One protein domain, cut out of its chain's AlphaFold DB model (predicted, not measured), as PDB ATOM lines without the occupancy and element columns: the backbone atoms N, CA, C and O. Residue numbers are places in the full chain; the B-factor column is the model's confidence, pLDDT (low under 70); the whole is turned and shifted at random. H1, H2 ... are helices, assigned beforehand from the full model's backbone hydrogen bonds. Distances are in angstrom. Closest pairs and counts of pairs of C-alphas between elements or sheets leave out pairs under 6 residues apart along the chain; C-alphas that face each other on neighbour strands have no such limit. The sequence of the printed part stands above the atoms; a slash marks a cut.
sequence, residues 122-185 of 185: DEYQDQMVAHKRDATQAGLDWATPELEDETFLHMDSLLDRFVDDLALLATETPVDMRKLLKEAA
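What this domain is: This is residues 122 to 185 of the 185 residues of the protein "Helicase C-terminal domain-containing protein" of Burkholderia sp. 8Y (UniProt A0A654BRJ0). A long, thin rod is made mainly by two helices placed end to end: H1, the longest, runs outward from near the middle to one end, the 13-residue link of residues 142 to 154 folds back along its length, and H2 continues the line toward the other end. H3 turns across the outer part of H2, making a corner there. The printed part has 64 residues with three named helices, in the order H1, H2, H3, and no named strand; the class is all helix. The whole is extended, with a radius of gyration of the C-alphas of 17.2 A and spans of 51 by 22 by 14 A.

Where its parts are: H1, residues 122 to 141, is 28.0 A long and begins with C-alpha 122 at (38.470, 40.581, -48.770). H2, residues 155 to 170, is 22.5 A long, with C-alpha 155 at (28.007, 38.673, -45.883). H3, residues 174 to 184, is 15.3 A long and ends with C-alpha 184 at (29.293, 56.160, -36.719).

How they stand to each other: H1 and H2 are close but not clearly touching, their closest C-alphas being those of Tyr 124 and Met 155, 6.8 A apart. They run opposite ways at a shallow tilt of 17 degrees. H2 touches H3 with residues 163 to 168 alone, and the closest C-alphas, those of Ala 167 and Pro 174, are 5.2 A apart. Their lines are about perpendicular, at 80 degrees. H1 and H3 are apart. In H1, H2 and H3 every O i to N i+4 pair is within hydrogen-bond range.

The domain as a whole: The C-alphas of Trp 142 and Thr 171 are the two farthest apart, at 51.5 A. The printed part has no cut and ends at the chain's last residue, Ala 185. The link from H1 to H2 is long, and that from H2 to H3, three residues, is tight. The mean pLDDT of the printed part is 87.0, and residue 185 is under 70.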
ATOM      1  N   ASP A 122      37.619  41.236 -47.773       90.56
ATOM      2  CA  ASP A 122      38.470  40.581 -48.770       90.56
ATOM      3  C   ASP A 122      38.135  39.088 -48.921       90.56
ATOM      4  O   ASP A 122      38.125  38.574 -50.040       90.56
ATOM      5  N   GLU A 123      37.789  38.403 -47.824       89.12
ATOM      6  CA  GLU A 123      37.414  36.981 -47.834       89.12
ATOM      7  C   GLU A 123      36.081  36.742 -48.550       89.12
ATOM      8  O   GLU A 123      35.929  35.772 -49.299       89.12
ATOM      9  N   TYR A 124      35.111  37.641 -48.354       91.56
ATOM     10  CA  TYR A 124      33.850  37.607 -49.097       91.56
ATOM     11  C   TYR A 124      34.098  37.824 -50.582       91.56
ATOM     12  O   TYR A 124      33.518  37.168 -51.450       91.56
ATOM     13  N   GLN A 125      34.949  38.802 -50.881       92.75
ATOM     14  CA  GLN A 125      35.213  39.210 -52.240       92.75
ATOM     15  C   GLN A 125      35.923  38.099 -53.016       92.75
ATOM     16  O   GLN A 125      35.565  37.867 -54.171       92.75
ATOM     17  N   ASP A 126      36.859  37.378 -52.396       92.31
ATOM     18  CA  ASP A 126      37.499  36.205 -52.994       92.31
ATOM     19  C   ASP A 126      36.480  35.104 -53.324       92.31
ATOM     20  O   ASP A 126      36.392  34.684 -54.482       92.31
ATOM     21  N   GLN A 127      35.616  34.736 -52.367       91.81
ATOM     22  CA  GLN A 127      34.535  33.762 -52.584       91.81
ATOM     23  C   GLN A 127      33.609  34.185 -53.730       91.81
ATOM     24  O   GLN A 127      33.365  33.414 -54.660       91.81
ATOM     25  N   MET A 128      33.132  35.434 -53.719       92.31
ATOM     26  CA  MET A 128      32.275  35.979 -54.777       92.31
ATOM     27  C   MET A 128      32.941  35.931 -56.153       92.31
ATOM     28  O   MET A 128      32.289  35.663 -57.164       92.31
ATOM     29  N   VAL A 129      34.231  36.255 -56.222       92.75
ATOM     30  CA  VAL A 129      34.996  36.283 -57.471       92.75
ATOM     31  C   VAL A 129      35.226  34.867 -57.993       92.75
ATOM     32  O   VAL A 129      35.075  34.658 -59.200       92.75
ATOM     33  N   ALA A 130      35.521  33.912 -57.110       91.31
ATOM     34  CA  ALA A 130      35.644  32.496 -57.437       91.31
ATOM     35  C   ALA A 130      34.329  31.941 -58.007       91.31
ATOM     36  O   ALA A 130      34.323  31.443 -59.130       91.31
ATOM     37  N   HIS A 131      33.199  32.177 -57.335       90.44
ATOM     38  CA  HIS A 131      31.875  31.733 -57.793       90.44
ATOM     39  C   HIS A 131      31.476  32.361 -59.134       90.44
ATOM     40  O   HIS A 131      31.015  31.677 -60.046       90.44
ATOM     41  N   LYS A 132      31.706  33.669 -59.315       91.00
ATOM     42  CA  LYS A 132      31.456  34.334 -60.608       91.00
ATOM     43  C   LYS A 132      32.315  33.758 -61.728       91.00
ATOM     44  O   LYS A 132      31.874  33.730 -62.881       91.00
ATOM     45  N   ARG A 133      33.561  33.387 -61.429       90.44
ATOM     46  CA  ARG A 133      34.464  32.766 -62.396       90.44
ATOM     47  C   ARG A 133      33.954  31.378 -62.769       90.44
ATOM     48  O   ARG A 133      33.763  31.151 -63.959       90.44
ATOM     49  N   ASP A 134      33.693  30.530 -61.781       89.94
ATOM     50  CA  ASP A 134      33.218  29.158 -61.964       89.94
ATOM     51  C   ASP A 134      31.922  29.120 -62.786       89.94
ATOM     52  O   ASP A 134      31.888  28.547 -63.872       89.94
ATOM     53  N   ALA A 135      30.918  29.915 -62.400       88.38
ATOM     54  CA  ALA A 135      29.667  30.039 -63.150       88.38
ATOM     55  C   ALA A 135      29.873  30.510 -64.605       88.38
ATOM     56  O   ALA A 135      29.193  30.054 -65.525       88.38
ATOM     57  N   THR A 136      30.826  31.422 -64.842       87.62
ATOM     58  CA  THR A 136      31.153  31.869 -66.207       87.62
ATOM     59  C   THR A 136      31.797  30.747 -67.021       87.62
ATOM     60  O   THR A 136      31.520  30.639 -68.213       87.62
ATOM     61  N   GLN A 137      32.678  29.950 -66.413       85.88
ATOM     62  CA  GLN A 137      33.360  28.845 -67.088       85.88
ATOM     63  C   GLN A 137      32.390  27.697 -67.375       85.88
ATOM     64  O   GLN A 137      32.326  27.245 -68.514       85.88
ATOM     65  N   ALA A 138      31.563  27.314 -66.402       86.81
ATOM     66  CA  ALA A 138      30.518  26.311 -66.575       86.81
ATOM     67  C   ALA A 138      29.542  26.684 -67.703       86.81
ATOM     68  O   ALA A 138      29.259  25.875 -68.583       86.81
ATOM     69  N   GLY A 139      29.091  27.943 -67.744       85.88
ATOM     70  CA  GLY A 139      28.174  28.411 -68.785       85.88
ATOM     71  C   GLY A 139      28.787  28.522 -70.188       85.88
ATOM     72  O   GLY A 139      28.062  28.403 -71.173       85.88
ATOM     73  N   LEU A 140      30.096  28.775 -70.305       81.25
ATOM     74  CA  LEU A 140      30.777  28.915 -71.601       81.25
ATOM     75  C   LEU A 140      31.280  27.580 -72.154       81.25
ATOM     76  O   LEU A 140      31.112  27.312 -73.342       81.25
ATOM     77  N   ASP A 141      31.893  26.768 -71.297       75.75
ATOM     78  CA  ASP A 141      32.612  25.557 -71.690       75.75
ATOM     79  C   ASP A 141      31.813  24.276 -71.381       75.75
ATOM     80  O   ASP A 141      32.331  23.176 -71.564       75.75
ATOM     81  N   TRP A 142      30.558  24.404 -70.915       73.31
ATOM     82  CA  TRP A 142      29.729  23.297 -70.400       73.31
ATOM     83  C   TRP A 142      30.443  22.469 -69.321       73.31
ATOM     84  O   TRP A 142      30.170  21.281 -69.150       73.31
ATOM     85  N   ALA A 143      31.389  23.090 -68.616       73.69
ATOM     86  CA  ALA A 143      32.122  22.458 -67.534       73.69
ATOM     87  C   ALA A 143      31.201  22.252 -66.323       73.69
ATOM     88  O   ALA A 143      30.324  23.074 -66.053       73.69
ATOM     89  N   THR A 144      31.408  21.161 -65.587       77.50
ATOM     90  CA  THR A 144      30.782  20.978 -64.275       77.50
ATOM     91  C   THR A 144      31.325  22.053 -63.329       77.50
ATOM     92  O   THR A 144      32.549  22.194 -63.272       77.50
ATOM     93  N   PRO A 145      30.464  22.820 -62.633       78.06
ATOM     94  CA  PRO A 145      30.914  23.793 -61.643       78.06
ATOM     95  C   PRO A 145      31.801  23.121 -60.589       78.06
ATOM     96  O   PRO A 145      31.457  22.062 -60.067       78.06
ATOM     97  N   GLU A 146      32.952  23.715 -60.295       81.00
ATOM     98  CA  GLU A 146      33.894  23.173 -59.306       81.00
ATOM     99  C   GLU A 146      33.490  23.536 -57.869       81.00
ATOM    100  O   GLU A 146      33.891  22.850 -56.932       81.00
ATOM    101  N   LEU A 147      32.693  24.597 -57.689       82.38
ATOM    102  CA  LEU A 147      32.360  25.163 -56.375       82.38
ATOM    103  C   LEU A 147      30.940  24.815 -55.899       82.38
ATOM    104  O   LEU A 147      30.471  25.392 -54.922       82.38
ATOM    105  N   GLU A 148      30.234  23.901 -56.573       73.00
ATOM    106  CA  GLU A 148      28.827  23.578 -56.263       73.00
ATOM    107  C   GLU A 148      28.633  23.054 -54.828       73.00
ATOM    108  O   GLU A 148      27.627  23.363 -54.190       73.00
ATOM    109  N   ASP A 149      29.629  22.337 -54.302       74.50
ATOM    110  CA  ASP A 149      29.622  21.770 -52.949       74.50
ATOM    111  C   ASP A 149      30.304  22.672 -51.897       74.50
ATOM    112  O   ASP A 149      30.381  22.311 -50.717       74.50
ATOM    113  N   GLU A 150      30.825  23.844 -52.282       80.19
ATOM    114  CA  GLU A 150      31.498  24.740 -51.340       80.19
ATOM    115  C   GLU A 150      30.504  25.583 -50.530       80.19
ATOM    116  O   GLU A 150      29.521  26.132 -51.030       80.19
ATOM    117  N   THR A 151      30.775  25.727 -49.229       80.69
ATOM    118  CA  THR A 151      29.946  26.569 -48.361       80.69
ATOM    119  C   THR A 151      30.229  28.041 -48.637       80.69
ATOM    120  O   THR A 151      31.250  28.577 -48.212       80.69
ATOM    121  N   PHE A 152      29.284  28.707 -49.294       85.00
ATOM    122  CA  PHE A 152      29.325  30.148 -49.498       85.00
ATOM    123  C   PHE A 152      28.989  30.893 -48.196       85.00
ATOM    124  O   PHE A 152      27.865  30.813 -47.690       85.00
ATOM    125  N   LEU A 153      29.947  31.642 -47.646       87.19
ATOM    126  CA  LEU A 153      29.704  32.450 -46.453       87.19
ATOM    127  C   LEU A 153      28.874  33.685 -46.812       87.19
ATOM    128  O   LEU A 153      29.291  34.534 -47.599       87.19
ATOM    129  N   HIS A 154      27.703  33.812 -46.188       88.69
ATOM    130  CA  HIS A 154      26.892  35.018 -46.320       88.69
ATOM    131  C   HIS A 154      27.629  36.236 -45.743       88.69
ATOM    132  O   HIS A 154      28.362  36.118 -44.758       88.69
ATOM    133  N   MET A 155      27.398  37.415 -46.330       87.81
ATOM    134  CA  MET A 155      28.007  38.673 -45.883       87.81
ATOM    135  C   MET A 155      27.763  38.924 -44.391       87.81
ATOM    136  O   MET A 155      28.681  39.322 -43.678       87.81
ATOM    137  N   ASP A 156      26.550  38.643 -43.915       88.38
ATOM    138  CA  ASP A 156      26.179  38.837 -42.509       88.38
ATOM    139  C   ASP A 156      27.086  38.041 -41.568       88.38
ATOM    140  O   ASP A 156      27.505  38.565 -40.546       88.38
ATOM    141  N   SER A 157      27.486  36.824 -41.948       88.62
ATOM    142  CA  SER A 157      28.403  36.009 -41.145       88.62
ATOM    143  C   SER A 157      29.781  36.656 -40.997       88.62
ATOM    144  O   SER A 157      30.422  36.500 -39.961       88.62
ATOM    145  N   LEU A 158      30.260  37.362 -42.026       87.12
ATOM    146  CA  LEU A 158      31.534  38.083 -41.966       87.12
ATOM    147  C   LEU A 158      31.409  39.379 -41.168       87.12
ATOM    148  O   LEU A 158      32.285  39.680 -40.364       87.12
ATOM    149  N   LEU A 159      30.313  40.116 -41.350       85.75
ATOM    150  CA  LEU A 159      30.043  41.328 -40.578       85.75
ATOM    151  C   LEU A 159      29.861  41.021 -39.089       85.75
ATOM    152  O   LEU A 159      30.387  41.752 -38.256       85.75
ATOM    153  N   ASP A 160      29.171  39.934 -38.750       88.81
ATOM    154  CA  ASP A 160      28.974  39.513 -37.364       88.81
ATOM    155  C   ASP A 160      30.302  39.132 -36.709       88.81
ATOM    156  O   ASP A 160      30.613  39.652 -35.640       88.81
ATOM    157  N   ARG A 161      31.143  38.340 -37.390       89.00
ATOM    158  CA  ARG A 161      32.503  38.034 -36.909       89.00
ATOM    159  C   ARG A 161      33.340  39.292 -36.709       89.00
ATOM    160  O   ARG A 161      33.998  39.426 -35.687       89.00
ATOM    161  N   PHE A 162      33.288  40.229 -37.654       86.88
ATOM    162  CA  PHE A 162      34.011  41.493 -37.541       86.88
ATOM    163  C   PHE A 162      33.562  42.310 -36.320       86.88
ATOM    164  O   PHE A 162      34.394  42.864 -35.604       86.88
ATOM    165  N   VAL A 163      32.252  42.372 -36.059       89.44
ATOM    166  CA  VAL A 163      31.701  43.039 -34.870       89.44
ATOM    167  C   VAL A 163      32.140  42.331 -33.589       89.44
ATOM    168  O   VAL A 163      32.521  43.008 -32.635       89.44
ATOM    169  N   ASP A 164      32.115  40.998 -33.568       90.19
ATOM    170  CA  ASP A 164      32.548  40.199 -32.420       90.19
ATOM    171  C   ASP A 164      34.041  40.414 -32.116       90.19
ATOM    172  O   ASP A 164      34.411  40.665 -30.965       90.19
ATOM    173  N   ASP A 165      34.893  40.398 -33.143       89.31
ATOM    174  CA  ASP A 165      36.334  40.632 -33.017       89.31
ATOM    175  C   ASP A 165      36.632  42.053 -32.515       89.31
ATOM    176  O   ASP A 165      37.469  42.249 -31.629       89.31
ATOM    177  N   LEU A 166      35.918  43.061 -33.030       88.31
ATOM    178  CA  LEU A 166      36.034  44.437 -32.548       88.31
ATOM    179  C   LEU A 166      35.587  44.583 -31.093       88.31
ATOM    180  O   LEU A 166      36.258  45.265 -30.318       88.31
ATOM    181  N   ALA A 167      34.474  43.954 -30.714       91.31
ATOM    182  CA  ALA A 167      33.976  43.980 -29.343       91.31
ATOM    183  C   ALA A 167      34.998  43.362 -28.379       91.31
ATOM    184  O   ALA A 167      35.301  43.943 -27.335       91.31
ATOM    185  N   LEU A 168      35.609  42.242 -28.775       91.56
ATOM    186  CA  LEU A 168      36.671  41.592 -28.015       91.56
ATOM    187  C   LEU A 168      37.904  42.494 -27.856       91.56
ATOM    188  O   LEU A 168      38.434  42.610 -26.751       91.56
ATOM    189  N   LEU A 169      38.332  43.177 -28.920       91.12
ATOM    190  CA  LEU A 169      39.454  44.124 -28.870       91.12
ATOM    191  C   LEU A 169      39.157  45.349 -27.993       91.12
ATOM    192  O   LEU A 169      40.045  45.831 -27.290       91.12
ATOM    193  N   ALA A 170      37.919  45.845 -28.021       90.62
ATOM    194  CA  ALA A 170      37.482  46.999 -27.239       90.62
ATOM    195  C   ALA A 170      37.104  46.651 -25.788       90.62
ATOM    196  O   ALA A 170      36.882  47.554 -24.986       90.62
ATOM    197  N   THR A 171      37.071  45.364 -25.421       91.25
ATOM    198  CA  THR A 171      36.546  44.892 -24.123       91.25
ATOM    199  C   THR A 171      35.081  45.316 -23.900       91.25
ATOM    200  O   THR A 171      34.664  45.618 -22.784       91.25
ATOM    201  N   GLU A 172      34.287  45.330 -24.972       90.69
ATOM    202  CA  GLU A 172      32.852  45.640 -24.960       90.69
ATOM    203  C   GLU A 172      32.013  44.419 -25.359       90.69
ATOM    204  O   GLU A 172      32.535  43.378 -25.764       90.69
ATOM    205  N   THR A 173      30.685  44.521 -25.240       92.81
ATOM    206  CA  THR A 173      29.792  43.478 -25.757       92.81
ATOM    207  C   THR A 173      29.551  43.666 -27.262       92.81
ATOM    208  O   THR A 173      29.505  44.804 -27.737       92.81
ATOM    209  N   PRO A 174      29.309  42.589 -28.037       90.62
ATOM    210  CA  PRO A 174      28.957  42.712 -29.457       90.62
ATOM    211  C   PRO A 174      27.720  43.580 -29.721       90.62
ATOM    212  O   PRO A 174      27.607  44.226 -30.762       90.62
ATOM    213  N   VAL A 175      26.780  43.622 -28.770       92.06
ATOM    214  CA  VAL A 175      25.568  44.449 -28.866       92.06
ATOM    215  C   VAL A 175      25.918  45.934 -28.796       92.06
ATOM    216  O   VAL A 175      25.439  46.705 -29.632       92.06
ATOM    217  N   ASP A 176      26.764  46.320 -27.840       91.19
ATOM    218  CA  ASP A 176      27.207  47.705 -27.665       91.19
ATOM    219  C   ASP A 176      28.067  48.151 -28.851       91.19
ATOM    220  O   ASP A 176      27.791  49.190 -29.454       91.19
ATOM    221  N   MET A 177      28.998  47.296 -29.293       92.12
ATOM    222  CA  MET A 177      29.820  47.544 -30.479       92.12
ATOM    223  C   MET A 177      28.964  47.751 -31.735       92.12
ATOM    224  O   MET A 177      29.160  48.702 -32.492       92.12
ATOM    225  N   ARG A 178      27.941  46.910 -31.950       90.81
ATOM    226  CA  ARG A 178      27.017  47.068 -33.083       90.81
ATOM    227  C   ARG A 178      26.245  48.386 -33.009       90.81
ATOM    228  O   ARG A 178      25.954  48.972 -34.051       90.81
ATOM    229  N   LYS A 179      25.879  48.845 -31.810       91.31
ATOM    230  CA  LYS A 179      25.209  50.136 -31.625       91.31
ATOM    231  C   LYS A 179      26.152  51.292 -31.968       91.31
ATOM    232  O   LYS A 179      25.768  52.151 -32.755       91.31
ATOM    233  N   LEU A 180      27.387  51.249 -31.471       90.00
ATOM    234  CA  LEU A 180      28.419  52.248 -31.745       90.00
ATOM    235  C   LEU A 180      28.716  52.367 -33.245       90.00
ATOM    236  O   LEU A 180      28.707  53.464 -33.796       90.00
ATOM    237  N   LEU A 181      28.909  51.240 -33.938       87.25
ATOM    238  CA  LEU A 181      29.173  51.235 -35.382       87.25
ATOM    239  C   LEU A 181      28.005  51.802 -36.199       87.25
ATOM    240  O   LEU A 181      28.233  52.467 -37.205       87.25
ATOM    241  N   LYS A 182      26.758  51.573 -35.768       88.44
ATOM    242  CA  LYS A 182      25.570  52.164 -36.408       88.44
ATOM    243  C   LYS A 182      25.468  53.671 -36.199       88.44
ATOM    244  O   LYS A 182      24.910  54.343 -37.054       88.44
ATOM    245  N   GLU A 183      25.955  54.191 -35.075       90.44
ATOM    246  CA  GLU A 183      25.984  55.633 -34.800       90.44
ATOM    247  C   GLU A 183      27.099  56.352 -35.581       90.44
ATOM    248  O   GLU A 183      26.985  57.546 -35.849       90.44
ATOM    249  N   ALA A 184      28.162  55.632 -35.958       81.62
ATOM    250  CA  ALA A 184      29.293  56.160 -36.719       81.62
ATOM    251  C   ALA A 184      29.109  56.136 -38.254       81.62
ATOM    252  O   ALA A 184      29.923  56.740 -38.958       81.62
ATOM    253  N   ALA A 185      28.097  55.422 -38.760       69.38
ATOM    254  CA  ALA A 185      27.794  55.253 -40.187       69.38
ATOM    255  C   ALA A 185      26.825  56.323 -40.715       69.38
ATOM    256  O   ALA A 185      27.051  56.795 -41.853       69.38
TER     257      ALA A 185